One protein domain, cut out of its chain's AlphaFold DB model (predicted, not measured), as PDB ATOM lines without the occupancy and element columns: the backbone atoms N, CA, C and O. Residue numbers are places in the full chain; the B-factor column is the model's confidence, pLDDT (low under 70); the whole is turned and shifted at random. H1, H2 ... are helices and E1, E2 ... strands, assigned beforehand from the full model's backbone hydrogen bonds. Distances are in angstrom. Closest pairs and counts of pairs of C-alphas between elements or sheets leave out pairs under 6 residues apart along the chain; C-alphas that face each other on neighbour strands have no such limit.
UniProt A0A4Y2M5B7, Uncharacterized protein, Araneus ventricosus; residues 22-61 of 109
ATOM      1  N   LEU A  22       2.214  -8.758  39.391       60.03
ATOM      2  CA  LEU A  22       1.423  -8.575  40.616       60.03
ATOM      3  C   LEU A  22       0.897  -7.146  40.755       60.03
ATOM      4  O   LEU A  22      -0.245  -6.950  41.159       60.03
ATOM      5  N   HIS A  23       1.698  -6.162  40.344       61.47
ATOM      6  CA  HIS A  23       1.295  -4.763  40.299       61.47
ATOM      7  C   HIS A  23       0.032  -4.542  39.451       61.47
ATOM      8  O   HIS A  23      -0.893  -3.861  39.886       61.47
ATOM      9  N   SER A  24      -0.049  -5.157  38.266       60.88
ATOM     10  CA  SER A  24      -1.227  -5.047  37.397       60.88
ATOM     11  C   SER A  24      -2.464  -5.664  38.051       60.88
ATOM     12  O   SER A  24      -3.535  -5.058  38.040       60.88
ATOM     13  N   LEU A  25      -2.319  -6.824  38.702       61.97
ATOM     14  CA  LEU A  25      -3.423  -7.470  39.415       61.97
ATOM     15  C   LEU A  25      -3.879  -6.647  40.630       61.97
ATOM     16  O   LEU A  25      -5.081  -6.470  40.842       61.97
ATOM     17  N   TYR A  26      -2.937  -6.108  41.402       65.62
ATOM     18  CA  TYR A  26      -3.226  -5.269  42.560       65.62
ATOM     19  C   TYR A  26      -3.957  -3.989  42.140       65.62
ATOM     20  O   TYR A  26      -5.041  -3.702  42.645       65.62
ATOM     21  N   CYS A  27      -3.435  -3.257  41.152       64.31
ATOM     22  CA  CYS A  27      -4.052  -2.029  40.649       64.31
ATOM     23  C   CYS A  27      -5.423  -2.295  40.005       64.31
ATOM     24  O   CYS A  27      -6.389  -1.576  40.279       64.31
ATOM     25  N   THR A  28      -5.547  -3.364  39.213       68.62
ATOM     26  CA  THR A  28      -6.818  -3.741  38.576       68.62
ATOM     27  C   THR A  28      -7.866  -4.097  39.624       68.62
ATOM     28  O   THR A  28      -8.973  -3.578  39.579       68.62
ATOM     29  N   THR A  29      -7.532  -4.911  40.625       70.62
ATOM     30  CA  THR A  29      -8.505  -5.307  41.658       70.62
ATOM     31  C   THR A  29      -8.811  -4.189  42.650       70.62
ATOM     32  O   THR A  29      -9.930  -4.131  43.156       70.62
ATOM     33  N   LYS A  30      -7.877  -3.268  42.905       76.06
ATOM     34  CA  LYS A  30      -8.076  -2.127  43.810       76.06
ATOM     35  C   LYS A  30      -9.072  -1.105  43.259       76.06
ATOM     36  O   LYS A  30      -9.912  -0.620  44.020       76.06
ATOM     37  N   TYR A  31      -8.999  -0.794  41.963       78.00
ATOM     38  CA  TYR A  31      -9.778   0.285  41.332       78.00
ATOM     39  C   TYR A  31     -10.891  -0.204  40.398       78.00
ATOM     40  O   TYR A  31     -11.858   0.520  40.143       78.00
ATOM     41  N   TYR A  32     -10.793  -1.438  39.909       78.81
ATOM     42  CA  TYR A  32     -11.759  -2.045  39.005       78.81
ATOM     43  C   TYR A  32     -12.380  -3.293  39.642       78.81
ATOM     44  O   TYR A  32     -11.852  -3.906  40.572       78.81
ATOM     45  N   THR A  33     -13.575  -3.632  39.181       78.25
ATOM     46  CA  THR A  33     -14.291  -4.856  39.523       78.25
ATOM     47  C   THR A  33     -14.723  -5.529  38.236       78.25
ATOM     48  O   THR A  33     -15.073  -4.862  37.262       78.25
ATOM     49  N   TRP A  34     -14.709  -6.851  38.223       77.19
ATOM     50  CA  TRP A  34     -15.259  -7.600  37.111       77.19
ATOM     51  C   TRP A  34     -16.780  -7.583  37.179       77.19
ATOM     52  O   TRP A  34     -17.376  -7.898  38.213       77.19
ATOM     53  N   ASN A  35     -17.411  -7.231  36.069       78.88
ATOM     54  CA  ASN A  35     -18.839  -7.386  35.890       78.88
ATOM     55  C   ASN A  35     -19.098  -8.745  35.234       78.88
ATOM     56  O   ASN A  35     -18.762  -8.941  34.066       78.88
ATOM     57  N   ASN A  36     -19.710  -9.674  35.974       73.38
ATOM     58  CA  ASN A  36     -19.958 -11.027  35.476       73.38
ATOM     59  C   ASN A  36     -21.023 -11.086  34.366       73.38
ATOM     60  O   ASN A  36     -20.986 -11.997  33.547       73.38
ATOM     61  N   GLY A  37     -21.941 -10.113  34.306       83.06
ATOM     62  CA  GLY A  37     -22.951 -10.040  33.246       83.06
ATOM     63  C   GLY A  37     -22.338  -9.666  31.899       83.06
ATOM     64  O   GLY A  37     -22.577 -10.334  30.899       83.06
ATOM     65  N   ASN A  38     -21.472  -8.650  31.898       81.19
ATOM     66  CA  ASN A  38     -20.868  -8.121  30.671       81.19
ATOM     67  C   ASN A  38     -19.447  -8.641  30.413       81.19
ATOM     68  O   ASN A  38     -18.818  -8.190  29.462       81.19
ATOM     69  N   LYS A  39     -18.916  -9.519  31.278       79.12
ATOM     70  CA  LYS A  39     -17.537 -10.044  31.239       79.12
ATOM     71  C   LYS A  39     -16.484  -8.956  30.984       79.12
ATOM     72  O   LYS A  39     -15.605  -9.101  30.140       79.12
ATOM     73  N   THR A  40     -16.611  -7.830  31.679       77.44
ATOM     74  CA  THR A  40     -15.738  -6.661  31.495       77.44
ATOM     75  C   THR A  40     -15.296  -6.087  32.830       77.44
ATOM     76  O   THR A  40     -16.027  -6.127  33.822       77.44
ATOM     77  N   TRP A  41     -14.094  -5.512  32.851       76.81
ATOM     78  CA  TRP A  41     -13.611  -4.719  33.976       76.81
ATOM     79  C   TRP A  41     -14.299  -3.356  33.991       76.81
ATOM     80  O   TRP A  41     -14.284  -2.623  33.004       76.81
ATOM     81  N   GLN A  42     -14.898  -3.002  35.124       80.81
ATOM     82  CA  GLN A  42     -15.587  -1.731  35.327       80.81
ATOM     83  C   GLN A  42     -15.001  -1.004  36.532       80.81
ATOM     84  O   GLN A  42     -14.595  -1.633  37.509       80.81
ATOM     85  N   ARG A  43     -14.962   0.332  36.480       81.19
ATOM     86  CA  ARG A  43     -14.506   1.151  37.613       81.19
ATOM     87  C   ARG A  43     -15.370   0.871  38.837       81.19
ATOM     88  O   ARG A  43     -16.601   0.819  38.739       81.19
ATOM     89  N   ARG A  44     -14.737   0.721  40.000       80.75
ATOM     90  CA  ARG A  44     -15.458   0.537  41.259       80.75
ATOM     91  C   ARG A  44     -16.227   1.806  41.613       80.75
ATOM     92  O   ARG A  44     -15.678   2.906  41.667       80.75
ATOM     93  N   LYS A  45     -17.518   1.615  41.883       81.75
ATOM     94  CA  LYS A  45     -18.441   2.658  42.356       81.75
ATOM     95  C   LYS A  45     -18.603   2.654  43.882       81.75
ATOM     96  O   LYS A  45     -19.097   3.624  44.441       81.75
ATOM     97  N   GLN A  46     -18.167   1.584  44.550       76.38
ATOM     98  CA  GLN A  46     -18.249   1.393  46.000       76.38
ATOM     99  C   GLN A  46     -16.843   1.300  46.608       76.38
ATOM    100  O   GLN A  46     -15.949   0.698  46.011       76.38
ATOM    101  N   GLY A  47     -16.662   1.884  47.796       77.81
ATOM    102  CA  GLY A  47     -15.394   1.913  48.527       77.81
ATOM    103  C   GLY A  47     -14.959   3.325  48.924       77.81
ATOM    104  O   GLY A  47     -15.731   4.290  48.842       77.81
ATOM    105  N   GLN A  48     -13.705   3.440  49.354       79.31
ATOM    106  CA  GLN A  48     -13.081   4.714  49.712       79.31
ATOM    107  C   GLN A  48     -12.811   5.544  48.458       79.31
ATOM    108  O   GLN A  48     -12.588   4.992  47.385       79.31
ATOM    109  N   ILE A  49     -12.858   6.870  48.569       77.31
ATOM    110  CA  ILE A  49     -12.480   7.752  47.459       77.31
ATOM    111  C   ILE A  49     -10.981   7.572  47.225       77.31
ATOM    112  O   ILE A  49     -10.197   7.717  48.160       77.31
ATOM    113  N   ALA A  50     -10.594   7.204  46.004       71.38
ATOM    114  CA  ALA A  50      -9.187   7.082  45.666       71.38
ATOM    115  C   ALA A  50      -8.575   8.493  45.575       71.38
ATOM    116  O   ALA A  50      -9.069   9.298  44.788       71.38
ATOM    117  N   PRO A  51      -7.501   8.806  46.322       67.12
ATOM    118  CA  PRO A  51      -6.852  10.120  46.244       67.12
ATOM    119  C   PRO A  51      -6.132  10.343  44.904       67.12
ATOM    120  O   PRO A  51      -5.816  11.469  44.546       67.12
ATOM    121  N   GLU A  52      -5.866   9.264  44.168       68.00
ATOM    122  CA  GLU A  52      -5.074   9.259  42.937       68.00
ATOM    123  C   GLU A  52      -5.903   9.581  41.680       68.00
ATOM    124  O   GLU A  52      -5.350  10.062  40.694       68.00
ATOM    125  N   GLN A  53      -7.225   9.342  41.695       65.00
ATOM    126  CA  GLN A  53      -8.105   9.602  40.549       65.00
ATOM    127  C   GLN A  53      -9.501  10.076  40.974       65.00
ATOM    128  O   GLN A  53     -10.248   9.352  41.637       65.00
ATOM    129  N   GLU A  54      -9.888  11.264  40.506       63.66
ATOM    130  CA  GLU A  54     -11.222  11.819  40.734       63.66
ATOM    131  C   GLU A  54     -12.318  10.912  40.148       63.66
ATOM    132  O   GLU A  54     -12.269  10.476  38.995       63.66
ATOM    133  N   GLY A  55     -13.324  10.600  40.969       71.50
ATOM    134  CA  GLY A  55     -14.486   9.802  40.569       71.50
ATOM    135  C   GLY A  55     -14.300   8.280  40.608       71.50
ATOM    136  O   GLY A  55     -15.259   7.558  40.327       71.50
ATOM    137  N   ILE A  56     -13.123   7.768  40.985       74.94
ATOM    138  CA  ILE A  56     -12.895   6.328  41.181       74.94
ATOM    139  C   ILE A  56     -12.903   6.002  42.674       74.94
ATOM    140  O   ILE A  56     -12.293   6.691  43.493       74.94
ATOM    141  N   ARG A  57     -13.609   4.929  43.049       79.75
ATOM    142  CA  ARG A  57     -13.522   4.369  44.399       79.75
ATOM    143  C   ARG A  57     -12.487   3.250  44.426       79.75
ATOM    144  O   ARG A  57     -12.405   2.453  43.499       79.75
ATOM    145  N   SER A  58     -11.718   3.170  45.500       75.94
ATOM    146  CA  SER A  58     -10.811   2.064  45.779       75.94
ATOM    147  C   SER A  58     -11.335   1.199  46.911       75.94
ATOM    148  O   SER A  58     -11.946   1.691  47.864       75.94
ATOM    149  N   SER A  59     -11.033  -0.090  46.846       72.69
ATOM    150  CA  SER A  59     -11.239  -1.008  47.959       72.69
ATOM    151  C   SER A  59      -9.954  -1.765  48.248       72.69
ATOM    152  O   SER A  59      -9.251  -2.170  47.326       72.69
ATOM    153  N   TYR A  60      -9.700  -2.027  49.528       66.62
ATOM    154  CA  TYR A  60      -8.659  -2.961  49.964       66.62
ATOM    155  C   TYR A  60      -9.023  -4.428  49.687       66.62
ATOM    156  O   TYR A  60      -8.226  -5.330  49.941       66.62
ATOM    157  N   SER A  61     -10.227  -4.697  49.165       59.16
ATOM    158  CA  SER A  61     -10.659  -6.057  48.866       59.16
ATOM    159  C   SER A  61     -10.003  -6.604  47.595       59.16
ATOM    160  O   SER A  61     -10.534  -6.466  46.489       59.16
TER     161      SER A  61
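AT A GLANCE: This is residues 22 to 61 of the 109 residues of an uncharacterized protein of Araneus ventricosus (UniProt A0A4Y2M5B7). A short helix, H1, stands like the stem of a T, with the hairpin of E1 and E2 as one arm and a loop of residues 44 to 61, folded back on itself, as the other. The printed part has 40 residues, with the order H1, E1, E2 and an antiparallel sheet E1 - E2; the class is mixed, though under half of the residues are in named elements. It is compact, with a radius of gyration of the C-alphas of 10.0 A and spans of 28 by 23 by 15 A.

IN THESE COORDINATES: H1, residues 22 to 31, begins at C-alpha (1.423, -8.575, 40.616) and is 14.3 A long. E1, residues 32 to 35, measures 9.4 A. E2, residues 40 to 43, measures 10.0 A and ends at C-alpha (-14.506, 1.151, 37.613).

HOW THE PARTS SIT: E1 and E2 form a hairpin, at 138 degrees between directions; N 33 and O 42 are 2.8 A apart, within hydrogen-bond range. The closest C-alphas of H1 and E2, Tyr 31 and Arg 43, are 6.1 A apart. In H1 every O i to N i+4 pair is within hydrogen-bond range. Residues 48 to 49 pair antiparallel with 57 to 58.

THE WHOLE: The farthest C-alphas, Gly 37 and Pro 51, are 28.9 A apart. The printed part has no cut; both links are tight. The model's pLDDT is under 70 at residues 22 to 28, 51 to 54 and 60 to 61.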